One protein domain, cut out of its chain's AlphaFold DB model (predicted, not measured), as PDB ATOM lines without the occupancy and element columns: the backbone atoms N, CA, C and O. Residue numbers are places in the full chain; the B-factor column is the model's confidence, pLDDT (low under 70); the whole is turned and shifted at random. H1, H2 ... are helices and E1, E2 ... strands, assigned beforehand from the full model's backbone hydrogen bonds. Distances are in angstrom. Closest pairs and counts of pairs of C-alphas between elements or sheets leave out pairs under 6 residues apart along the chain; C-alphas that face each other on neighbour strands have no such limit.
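Overview. This is residues 2 to 88 of the 151 residues of an uncharacterized protein of Calditrichaeota bacterium (UniProt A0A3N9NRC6). A narrow sheet, made mostly of the long hairpin E2 and E3 with short E1 beside E3, is covered by helices on both faces: H3 runs along one face, and H1 and H2 are over the other, where they do not meet each other. The turn of the hairpin, residues 56 to 60, reaches toward one end of the longest axis, away from H1 and H2. The printed part has 87 residues, with three named helices and three named strands in the order H1, E1, H2, E2, E3, H3. The sheet order is E1, E3, E2, antiparallel throughout, and the class is mixed, helices and strands. The whole is compact, with a radius of gyration of the C-alphas of 13.0 A, and elongated, spanning 40 by 24 by 19 A.

Along the chain. After residues 2 to 10, H1 takes residues 11 to 21, 15.2 A from first to last C-alpha, and begins with C-alpha 11 at (374.354, 485.816, 439.563). E1 is residues 28 to 30, 6.8 A long. H2 is residues 36 to 44, 12.3 A long. E2 is residues 48 to 55, 22.8 A long, with C-alpha 48 at (374.957, 471.183, 425.411). E3 is residues 61 to 68, 22.9 A long. H3, residues 71 to 81, is 15.4 A long and ends with C-alpha 81 at (373.236, 483.074, 414.077).

Arrangement. E3 is the inner strand; E1 and E2 are edge strands. E2 and E3 form a hairpin, at 157 degrees between their directions, with N 52 and O 64 at 2.8 A and N 66 and O 50 at 2.9 A, within hydrogen-bond range. E1 and E3 are antiparallel at 146 degrees, with N 30 and O 65 at 2.8 A. H3 is on the sheet at a height of 8.4 A, over E3 and E2, and runs along the strands, at 5 degrees to E2 on the local plane; its closest C-alphas to E2 are Gly 71 and Phe 48, 5.3 A. H2, on the opposite face, has a height of 8.7 A over the sheet and is over E2, at 25 degrees on the local plane; the closest C-alphas are Arg 43 and Ala 49, 6.3 A. E1, H2 and E2 form a split strand-helix-strand unit, two strands running the same way with E3 between them, and its crossover is right-handed. H1 is on the sheet too, the C-alphas of Leu 16 and Ser 28 in E1 being 6.1 A apart. The helices make three layers with the sheet, H1 and H2 on one face and H3 on the other. H1 and H2 are only just apart, closest 8.4 A. In H1, H2 and H3 every O i to N i+4 pair is within hydrogen-bond range.

Size, cuts and confidence. The C-alphas of Ala 2 and His 88 are the two farthest apart, 42.8 A. The printed part has no cut. The link from H1 to E1 is short, the other four are tight, and no link is long. The mean pLDDT of the printed part is 94.0, and residues 2 to 4 are under 70.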
ATOM      1  N   ALA A   2     390.028 467.643 441.242       44.38
ATOM      2  CA  ALA A   2     390.124 469.091 441.053       44.38
ATOM      3  C   ALA A   2     388.725 469.686 440.802       44.38
ATOM      4  O   ALA A   2     388.020 469.248 439.893       44.38
ATOM      5  N   LYS A   3     388.315 470.662 441.625       51.06
ATOM      6  CA  LYS A   3     387.075 471.431 441.462       51.06
ATOM      7  C   LYS A   3     387.161 472.222 440.153       51.06
ATOM      8  O   LYS A   3     387.674 473.338 440.108       51.06
ATOM      9  N   TYR A   4     386.671 471.642 439.064       58.66
ATOM     10  CA  TYR A   4     386.352 472.411 437.869       58.66
ATOM     11  C   TYR A   4     385.132 473.259 438.224       58.66
ATOM     12  O   TYR A   4     384.016 472.768 438.179       58.66
ATOM     13  N   GLN A   5     385.361 474.484 438.682       70.88
ATOM     14  CA  GLN A   5     384.332 475.504 438.870       70.88
ATOM     15  C   GLN A   5     384.426 476.521 437.732       70.88
ATOM     16  O   GLN A   5     385.516 476.729 437.183       70.88
ATOM     17  N   SER A   6     383.288 477.124 437.379       76.50
ATOM     18  CA  SER A   6     383.255 478.273 436.474       76.50
ATOM     19  C   SER A   6     384.083 479.424 437.049       76.50
ATOM     20  O   SER A   6     384.186 479.591 438.265       76.50
ATOM     21  N   THR A   7     384.696 480.205 436.165       83.94
ATOM     22  CA  THR A   7     385.393 481.448 436.519       83.94
ATOM     23  C   THR A   7     384.440 482.640 436.632       83.94
ATOM     24  O   THR A   7     384.835 483.689 437.140       83.94
ATOM     25  N   ILE A   8     383.175 482.479 436.224       88.50
ATOM     26  CA  ILE A   8     382.147 483.518 436.289       88.50
ATOM     27  C   ILE A   8     381.647 483.675 437.727       88.50
ATOM     28  O   ILE A   8     381.292 482.701 438.393       88.50
ATOM     29  N   LYS A   9     381.587 484.928 438.185       89.38
ATOM     30  CA  LYS A   9     381.055 485.349 439.492       89.38
ATOM     31  C   LYS A   9     379.835 486.262 439.330       89.38
ATOM     32  O   LYS A   9     379.730 487.284 439.994       89.38
ATOM     33  N   ASP A  10     378.961 485.916 438.393       93.75
ATOM     34  CA  ASP A  10     377.768 486.689 438.052       93.75
ATOM     35  C   ASP A  10     376.515 485.874 438.380       93.75
ATOM     36  O   ASP A  10     376.394 484.728 437.938       93.75
ATOM     37  N   PHE A  11     375.608 486.454 439.168       93.56
ATOM     38  CA  PHE A  11     374.354 485.816 439.563       93.56
ATOM     39  C   PHE A  11     373.513 485.419 438.346       93.56
ATOM     40  O   PHE A  11     372.987 484.308 438.300       93.56
ATOM     41  N   GLU A  12     373.423 486.291 437.342       95.00
ATOM     42  CA  GLU A  12     372.566 486.101 436.173       95.00
ATOM     43  C   GLU A  12     372.974 484.858 435.373       95.00
ATOM     44  O   GLU A  12     372.124 484.091 434.921       95.00
ATOM     45  N   PHE A  13     374.279 484.592 435.275       96.44
ATOM     46  CA  PHE A  13     374.799 483.403 434.604       96.44
ATOM     47  C   PHE A  13     374.347 482.101 435.285       96.44
ATOM     48  O   PHE A  13     373.871 481.178 434.616       96.44
ATOM     49  N   TYR A  14     374.460 482.020 436.614       96.50
ATOM     50  CA  TYR A  14     373.996 480.847 437.363       96.50
ATOM     51  C   TYR A  14     372.473 480.744 437.371       96.50
ATOM     52  O   TYR A  14     371.935 479.643 437.270       96.50
ATOM     53  N   TYR A  15     371.781 481.880 437.399       97.44
ATOM     54  CA  TYR A  15     370.331 481.930 437.311       97.44
ATOM     55  C   TYR A  15     369.821 481.381 435.970       97.44
ATOM     56  O   TYR A  15     368.929 480.535 435.940       97.44
ATOM     57  N   LEU A  16     370.448 481.755 434.850       97.56
ATOM     58  CA  LEU A  16     370.158 481.185 433.531       97.56
ATOM     59  C   LEU A  16     370.423 479.674 433.473       97.56
ATOM     60  O   LEU A  16     369.638 478.930 432.871       97.56
ATOM     61  N   LEU A  17     371.508 479.199 434.093       97.06
ATOM     62  CA  LEU A  17     371.792 477.764 434.202       97.06
ATOM     63  C   LEU A  17     370.693 477.034 434.964       97.06
ATOM     64  O   LEU A  17     370.233 475.995 434.494       97.06
ATOM     65  N   GLU A  18     370.236 477.593 436.079       97.81
ATOM     66  CA  GLU A  18     369.184 477.006 436.899       97.81
ATOM     67  C   GLU A  18     367.838 476.972 436.163       97.81
ATOM     68  O   GLU A  18     367.227 475.907 436.045       97.81
ATOM     69  N   LEU A  19     367.438 478.080 435.532       98.06
ATOM     70  CA  LEU A  19     366.242 478.141 434.682       98.06
ATOM     71  C   LEU A  19     366.277 477.100 433.556       98.06
ATOM     72  O   LEU A  19     365.256 476.503 433.210       98.06
ATOM     73  N   THR A  20     367.454 476.859 432.979       98.12
ATOM     74  CA  THR A  20     367.630 475.855 431.918       98.12
ATOM     75  C   THR A  20     367.635 474.437 432.484       98.12
ATOM     76  O   THR A  20     367.098 473.515 431.866       98.12
ATOM     77  N   ARG A  21     368.212 474.233 433.675       97.38
ATOM     78  CA  ARG A  21     368.240 472.946 434.385       97.38
ATOM     79  C   ARG A  21     366.831 472.469 434.714       97.38
ATOM     80  O   ARG A  21     366.519 471.304 434.470       97.38
ATOM     81  N   GLN A  22     365.990 473.383 435.195       96.06
ATOM     82  CA  GLN A  22     364.578 473.156 435.512       96.06
ATOM     83  C   GLN A  22     363.683 473.067 434.265       96.06
ATOM     84  O   GLN A  22     362.499 472.771 434.379       96.06
ATOM     85  N   LYS A  23     364.241 473.280 433.062       95.56
ATOM     86  CA  LYS A  23     363.522 473.332 431.775       95.56
ATOM     87  C   LYS A  23     362.507 474.479 431.663       95.56
ATOM     88  O   LYS A  23     361.702 474.482 430.736       95.56
ATOM     89  N   THR A  24     362.594 475.479 432.538       96.25
ATOM     90  CA  THR A  24     361.833 476.734 432.450       96.25
ATOM     91  C   THR A  24     362.247 477.536 431.215       96.25
ATOM     92  O   THR A  24     361.401 478.099 430.525       96.25
ATOM     93  N   LYS A  25     363.549 477.545 430.893       96.88
ATOM     94  CA  LYS A  25     364.081 478.052 429.619       96.88
ATOM     95  C   LYS A  25     364.562 476.886 428.745       96.88
ATOM     96  O   LYS A  25     365.428 476.126 429.187       96.88
ATOM     97  N   PRO A  26     364.069 476.736 427.500       97.62
ATOM     98  CA  PRO A  26     364.551 475.697 426.585       97.62
ATOM     99  C   PRO A  26     366.008 475.915 426.161       97.62
ATOM    100  O   PRO A  26     366.783 474.960 426.085       97.62
ATOM    101  N   LEU A  27     366.384 477.169 425.910       98.50
ATOM    102  CA  LEU A  27     367.733 477.635 425.600       98.50
ATOM    103  C   LEU A  27     367.998 478.896 426.426       98.50
ATOM    104  O   LEU A  27     367.117 479.749 426.564       98.50
ATOM    105  N   SER A  28     369.218 479.035 426.929       98.44
ATOM    106  CA  SER A  28     369.692 480.273 427.543       98.44
ATOM    107  C   SER A  28     370.893 480.818 426.792       98.44
ATOM    108  O   SER A  28     371.683 480.060 426.228       98.44
ATOM    109  N   ARG A  29     371.008 482.147 426.802       98.00
ATOM    110  CA  ARG A  29     372.110 482.902 426.219       98.00
ATOM    111  C   ARG A  29     372.750 483.756 427.300       98.00
ATOM    112  O   ARG A  29     372.066 484.526 427.960       98.00
ATOM    113  N   TRP A  30     374.059 483.634 427.423       97.56
ATOM    114  CA  TRP A  30     374.918 484.555 428.143       97.56
ATOM    115  C   TRP A  30     375.629 485.435 427.117       97.56
ATOM    116  O   TRP A  30     376.317 484.922 426.235       97.56
ATOM    117  N   GLU A  31     375.466 486.753 427.200       94.44
ATOM    118  CA  GLU A  31     375.910 487.704 426.160       94.44
ATOM    119  C   GLU A  31     377.422 487.998 426.192       94.44
ATOM    120  O   GLU A  31     377.885 489.056 425.772       94.44
ATOM    121  N   LYS A  32     378.209 487.058 426.724       94.44
ATOM    122  CA  LYS A  32     379.669 487.125 426.787       94.44
ATOM    123  C   LYS A  32     380.259 485.754 426.435       94.44
ATOM    124  O   LYS A  32     379.620 484.718 426.675       94.44
ATOM    125  N   PRO A  33     381.499 485.707 425.919       94.44
ATOM    126  CA  PRO A  33     382.218 484.449 425.817       94.44
ATOM    127  C   PRO A  33     382.531 483.909 427.215       94.44
ATOM    128  O   PRO A  33     382.655 484.661 428.185       94.44
ATOM    129  N   VAL A  34     382.706 482.595 427.303       95.56
ATOM    130  CA  VAL A  34     383.259 481.933 428.486       95.56
ATOM    131  C   VAL A  34     384.597 481.292 428.144       95.56
ATOM    132  O   VAL A  34     384.835 480.908 427.000       95.56
ATOM    133  N   ASP A  35     385.473 481.153 429.136       94.94
ATOM    134  CA  ASP A  35     386.713 480.406 428.944       94.94
ATOM    135  C   ASP A  35     386.451 478.899 428.758       94.94
ATOM    136  O   ASP A  35     385.383 478.355 429.068       94.94
ATOM    137  N   GLU A  36     387.459 478.188 428.260       93.81
ATOM    138  CA  GLU A  36     387.355 476.757 427.975       93.81
ATOM    139  C   GLU A  36     387.068 475.926 429.243       93.81
ATOM    140  O   GLU A  36     386.380 474.900 429.206       93.81
ATOM    141  N   LYS A  37     387.570 476.372 430.403       94.69
ATOM    142  CA  LYS A  37     387.316 475.732 431.701       94.69
ATOM    143  C   LYS A  37     385.831 475.802 432.061       94.69
ATOM    144  O   LYS A  37     385.257 474.781 432.441       94.69
ATOM    145  N   THR A  38     385.217 476.966 431.903       95.88
ATOM    146  CA  THR A  38     383.801 477.218 432.154       95.88
ATOM    147  C   THR A  38     382.937 476.483 431.143       95.88
ATOM    148  O   THR A  38     381.993 475.812 431.550       95.88
ATOM    149  N   LEU A  39     383.291 476.486 429.855       96.44
ATOM    150  CA  LEU A  39     382.558 475.730 428.837       96.44
ATOM    151  C   LEU A  39     382.539 474.222 429.145       96.44
ATOM    152  O   LEU A  39     381.488 473.580 429.087       96.44
ATOM    153  N   ARG A  40     383.686 473.648 429.537       95.88
ATOM    154  CA  ARG A  40     383.763 472.249 429.999       95.88
ATOM    155  C   ARG A  40     382.940 472.012 431.259       95.88
ATOM    156  O   ARG A  40     382.309 470.963 431.371       95.88
ATOM    157  N   TRP A  41     382.948 472.953 432.199       95.94
ATOM    158  CA  TRP A  41     382.136 472.852 433.407       95.94
ATOM    159  C   TRP A  41     380.639 472.818 433.078       95.94
ATOM    160  O   TRP A  41     379.975 471.886 433.524       95.94
ATOM    161  N   ILE A  42     380.138 473.728 432.229       96.94
ATOM    162  CA  ILE A  42     378.742 473.735 431.750       96.94
ATOM    163  C   ILE A  42     378.388 472.370 431.139       96.94
ATOM    164  O   ILE A  42     377.388 471.757 431.509       96.94
ATOM    165  N   ARG A  43     379.244 471.836 430.260       97.12
ATOM    166  CA  ARG A  43     379.020 470.525 429.625       97.12
ATOM    167  C   ARG A  43     378.947 469.378 430.634       97.12
ATOM    168  O   ARG A  43     378.087 468.511 430.516       97.12
ATOM    169  N   ARG A  44     379.788 469.397 431.673       95.88
ATOM    170  CA  ARG A  44     379.756 468.403 432.763       95.88
ATOM    171  C   ARG A  44     378.512 468.493 433.644       95.88
ATOM    172  O   ARG A  44     378.142 467.485 434.229       95.88
ATOM    173  N   GLN A  45     377.840 469.644 433.696       94.62
ATOM    174  CA  GLN A  45     376.511 469.759 434.316       94.62
ATOM    175  C   GLN A  45     375.394 469.140 433.440       94.62
ATOM    176  O   GLN A  45     374.210 469.201 433.772       94.62
ATOM    177  N   GLY A  46     375.749 468.532 432.303       96.62
ATOM    178  CA  GLY A  46     374.817 467.864 431.400       96.62
ATOM    179  C   GLY A  46     374.079 468.825 430.472       96.62
ATOM    180  O   GLY A  46     372.933 468.546 430.109       96.62
ATOM    181  N   PHE A  47     374.692 469.961 430.130       98.38
ATOM    182  CA  PHE A  47     374.206 470.863 429.089       98.38
ATOM    183  C   PHE A  47     374.989 470.667 427.790       98.38
ATOM    184  O   PHE A  47     376.198 470.445 427.787       98.38
ATOM    185  N   PHE A  48     374.308 470.845 426.668       98.56
ATOM    186  CA  PHE A  48     374.957 471.183 425.411       98.56
ATOM    187  C   PHE A  48     375.269 472.675 425.449       98.56
ATOM    188  O   PHE A  48     374.408 473.456 425.850       98.56
ATOM    189  N   ALA A  49     376.484 473.065 425.069       98.19
ATOM    190  CA  ALA A  49     376.916 474.455 425.125       98.19
ATOM    191  C   ALA A  49     377.905 474.792 424.014       98.19
ATOM    192  O   ALA A  49     378.772 473.969 423.677       98.19
ATOM    193  N   ASP A  50     377.789 476.012 423.501       98.12
ATOM    194  CA  ASP A  50     378.612 476.537 422.420       98.12
ATOM    195  C   ASP A  50     378.840 478.048 422.563       98.12
ATOM    196  O   ASP A  50     378.077 478.734 423.245       98.12
ATOM    197  N   ILE A  51     379.895 478.551 421.922       98.19
ATOM    198  CA  ILE A  51     380.224 479.976 421.850       98.19
ATOM    199  C   ILE A  51     379.976 480.432 420.415       98.19
ATOM    200  O   ILE A  51     380.639 479.991 419.478       98.19
ATOM    201  N   ILE A  52     379.011 481.327 420.247       97.94
ATOM    202  CA  ILE A  52     378.506 481.764 418.954       97.94
ATOM    203  C   ILE A  52     379.042 483.167 418.664       97.94
ATOM    204  O   ILE A  52     378.631 484.122 419.326       97.94
ATOM    205  N   PRO A  53     379.952 483.327 417.689       97.75
ATOM    206  CA  PRO A  53     380.318 484.648 417.209       97.75
ATOM    207  C   PRO A  53     379.155 485.250 416.414       97.75
ATOM    208  O   PRO A  53     378.603 484.597 415.524       97.75
ATOM    209  N   ARG A  54     378.824 486.511 416.684       96.44
ATOM    210  CA  ARG A  54     377.938 487.355 415.871       96.44
ATOM    211  C   ARG A  54     378.647 488.652 415.512       96.44
ATOM    212  O   ARG A  54     379.640 489.020 416.135       96.44
ATOM    213  N   LYS A  55     378.150 489.352 414.498       97.12
ATOM    214  CA  LYS A  55     378.712 490.621 414.029       97.12
ATOM    215  C   LYS A  55     377.802 491.784 414.403       97.12
ATOM    216  O   LYS A  55     376.596 491.723 414.181       97.12
ATOM    217  N   THR A  56     378.361 492.861 414.933       94.56
ATOM    218  CA  THR A  56     377.641 494.132 415.076       94.56
ATOM    219  C   THR A  56     377.434 494.783 413.707       94.56
ATOM    220  O   THR A  56     378.035 494.371 412.713       94.56
ATOM    221  N   PHE A  57     376.635 495.851 413.647       92.00
ATOM    222  CA  PHE A  57     376.465 496.636 412.419       92.00
ATOM    223  C   PHE A  57     377.789 497.218 411.887       92.00
ATOM    224  O   PHE A  57     377.989 497.288 410.681       92.00
ATOM    225  N   SER A  58     378.727 497.556 412.780       93.50
ATOM    226  CA  SER A  58     380.079 498.010 412.423       93.50
ATOM    227  C   SER A  58     381.024 496.882 411.980       93.50
ATOM    228  O   SER A  58     382.185 497.146 411.687       93.50
ATOM    229  N   GLY A  59     380.567 495.626 411.960       92.69
ATOM    230  CA  GLY A  59     381.367 494.457 411.582       92.69
ATOM    231  C   GLY A  59     382.216 493.857 412.708       92.69
ATOM    232  O   GLY A  59     382.864 492.833 412.487       92.69
ATOM    233  N   ASN A  60     382.184 494.433 413.915       94.94
ATOM    234  CA  ASN A  60     382.914 493.905 415.069       94.94
ATOM    235  C   ASN A  60     382.315 492.572 415.518       94.94
ATOM    236  O   ASN A  60     381.097 492.398 415.514       94.94
ATOM    237  N   SER A  61     383.166 491.635 415.936       95.69
ATOM    238  CA  SER A  61     382.698 490.355 416.469       95.69
ATOM    239  C   SER A  61     382.356 490.477 417.950       95.69
ATOM    240  O   SER A  61     383.169 490.948 418.743       95.69
ATOM    241  N   VAL A  62     381.171 490.004 418.317       96.12
ATOM    242  CA  VAL A  62     380.757 489.748 419.699       96.12
ATOM    243  C   VAL A  62     380.493 488.258 419.863       96.12
ATOM    244  O   VAL A  62     380.236 487.559 418.884       96.12
ATOM    245  N   TYR A  63     380.583 487.756 421.089       97.12
ATOM    246  CA  TYR A  63     380.478 486.328 421.362       97.12
ATOM    247  C   TYR A  63     379.401 486.069 422.403       97.12
ATOM    248  O   TYR A  63     379.430 486.633 423.494       97.12
ATOM    249  N   GLU A  64     378.491 485.168 422.063       97.44
ATOM    250  CA  GLU A  64     377.386 484.749 422.910       97.44
ATOM    251  C   GLU A  64     377.606 483.294 423.315       97.44
ATOM    252  O   GLU A  64     377.790 482.427 422.462       97.44
ATOM    253  N   THR A  65     377.571 482.990 424.606       98.38
ATOM    254  CA  THR A  65     377.584 481.599 425.065       98.38
ATOM    255  C   THR A  65     376.150 481.112 425.188       98.38
ATOM    256  O   THR A  65     375.378 481.650 425.978       98.38
ATOM    257  N   VAL A  66     375.785 480.075 424.439       98.44
ATOM    258  CA  VAL A  66     374.446 479.476 424.503       98.44
ATOM    259  C   VAL A  66     374.506 478.082 425.100       98.44
ATOM    260  O   VAL A  66     375.454 477.335 424.857       98.44
ATOM    261  N   PHE A  67     373.488 477.712 425.874       98.56
ATOM    262  CA  PHE A  67     373.400 476.380 426.463       98.56
ATOM    263  C   PHE A  67     371.959 475.898 426.656       98.56
ATOM    264  O   PHE A  67     371.033 476.678 426.879       98.56
ATOM    265  N   SER A  68     371.771 474.581 426.552       98.62
ATOM    266  CA  SER A  68     370.473 473.904 426.658       98.62
ATOM    267  C   SER A  68     370.632 472.470 427.165       98.62
ATOM    268  O   SER A  68     371.684 471.848 427.011       98.62
ATOM    269  N   LYS A  69     369.555 471.891 427.709       98.00
ATOM    270  CA  LYS A  69     369.450 470.438 427.935       98.00
ATOM    271  C   LYS A  69     369.274 469.638 426.637       98.00
ATOM    272  O   LYS A  69     369.395 468.418 426.669       98.00
ATOM    273  N   SER A  70     369.009 470.296 425.507       97.44
ATOM    274  CA  SER A  70     368.843 469.671 424.194       97.44
ATOM    275  C   SER A  70     369.844 470.232 423.189       97.44
ATOM    276  O   SER A  70     369.838 471.425 422.883       97.44
ATOM    277  N   GLY A  71     370.664 469.350 422.611       97.69
ATOM    278  CA  GLY A  71     371.614 469.722 421.560       97.69
ATOM    279  C   GLY A  71     370.930 470.344 420.343       97.69
ATOM    280  O   GLY A  71     371.488 471.243 419.726       97.69
ATOM    281  N   ARG A  72     369.673 469.967 420.062       97.50
ATOM    282  CA  ARG A  72     368.898 470.505 418.937       97.50
ATOM    283  C   ARG A  72     368.702 472.019 419.028       97.50
ATOM    284  O   ARG A  72     368.827 472.687 418.009       97.50
ATOM    285  N   PHE A  73     368.419 472.569 420.212       97.94
ATOM    286  CA  PHE A  73     368.251 474.021 420.363       97.94
ATOM    287  C   PHE A  73     369.570 474.771 420.156       97.94
ATOM    288  O   PHE A  73     369.582 475.787 419.465       97.94
ATOM    289  N   VAL A  74     370.678 474.240 420.683       98.38
ATOM    290  CA  VAL A  74     372.018 474.814 420.475       98.38
ATOM    291  C   VAL A  74     372.396 474.779 418.995       98.38
ATOM    292  O   VAL A  74     372.810 475.798 418.452       98.38
ATOM    293  N   SER A  75     372.187 473.648 418.315       98.38
ATOM    294  CA  SER A  75     372.461 473.518 416.879       98.38
ATOM    295  C   SER A  75     371.598 474.449 416.028       98.38
ATOM    296  O   SER A  75     372.112 475.069 415.103       98.38
ATOM    297  N   LEU A  76     370.304 474.589 416.338       98.00
ATOM    298  CA  LEU A  76     369.422 475.526 415.632       98.00
ATOM    299  C   LEU A  76     369.896 476.974 415.795       98.00
ATOM    300  O   LEU A  76     369.969 477.699 414.803       98.00
ATOM    301  N   TYR A  77     370.253 477.380 417.018       98.31
ATOM    302  CA  TYR A  77     370.778 478.719 417.280       98.31
ATOM    303  C   TYR A  77     372.104 478.951 416.543       98.31
ATOM    304  O   TYR A  77     372.241 479.935 415.820       98.31
ATOM    305  N   HIS A  78     373.054 478.018 416.655       98.38
ATOM    306  CA  HIS A  78     374.341 478.076 415.959       98.38
ATOM    307  C   HIS A  78     374.147 478.252 414.453       98.38
ATOM    308  O   HIS A  78     374.668 479.205 413.875       98.38
ATOM    309  N   ASN A  79     373.388 477.357 413.817       97.88
ATOM    310  CA  ASN A  79     373.206 477.353 412.366       97.88
ATOM    311  C   ASN A  79     372.550 478.641 411.863       97.88
ATOM    312  O   ASN A  79     372.819 479.069 410.745       97.88
ATOM    313  N   LYS A  80     371.690 479.257 412.681       97.19
ATOM    314  CA  LYS A  80     371.022 480.504 412.320       97.19
ATOM    315  C   LYS A  80     371.906 481.736 412.507       97.19
ATOM    316  O   LYS A  80     371.837 482.638 411.675       97.19
ATOM    317  N   PHE A  81     372.656 481.811 413.606       97.00
ATOM    318  CA  PHE A  81     373.236 483.074 414.077       97.00
ATOM    319  C   PHE A  81     374.760 483.156 413.989       97.00
ATOM    320  O   PHE A  81     375.315 484.250 414.063       97.00
ATOM    321  N   LYS A  82     375.467 482.038 413.802       97.62
ATOM    322  CA  LYS A  82     376.929 482.072 413.705       97.62
ATOM    323  C   LYS A  82     377.388 482.945 412.540       97.62
ATOM    324  O   LYS A  82     377.001 482.732 411.395       97.62
ATOM    325  N   ASN A  83     378.290 483.877 412.840       97.00
ATOM    326  CA  ASN A  83     378.889 484.833 411.910       97.00
ATOM    327  C   ASN A  83     377.880 485.742 411.185       97.00
ATOM    328  O   ASN A  83     378.260 486.408 410.217       97.00
ATOM    329  N   THR A  84     376.627 485.804 411.641       96.50
ATOM    330  CA  THR A  84     375.614 486.703 411.080       96.50
ATOM    331  C   THR A  84     375.608 488.043 411.805       96.50
ATOM    332  O   THR A  84     376.123 488.178 412.918       96.50
ATOM    333  N   LEU A  85     375.034 489.058 411.157       96.38
ATOM    334  CA  LEU A  85     374.802 490.351 411.791       96.38
ATOM    335  C   LEU A  85     373.752 490.215 412.900       96.38
ATOM    336  O   LEU A  85     372.785 489.464 412.766       96.38
ATOM    337  N   ILE A  86     373.921 490.968 413.979       93.00
ATOM    338  CA  ILE A  86     372.863 491.201 414.959       93.00
ATOM    339  C   ILE A  86     371.850 492.131 414.308       93.00
ATOM    340  O   ILE A  86     372.166 493.278 413.981       93.00
ATOM    341  N   ARG A  87     370.645 491.614 414.073       90.06
ATOM    342  CA  ARG A  87     369.530 492.361 413.501       90.06
ATOM    343  C   ARG A  87     368.385 492.407 414.497       90.06
ATOM    344  O   ARG A  87     368.183 491.494 415.286       90.06
ATOM    345  N   HIS A  88     367.609 493.479 414.420       86.31
ATOM    346  CA  HIS A  88     366.389 493.644 415.206       86.31
ATOM    347  C   HIS A  88     365.139 493.465 414.344       86.31
ATOM    348  O   HIS A  88     364.100 494.050 414.636       86.31
TER     349      HIS A  88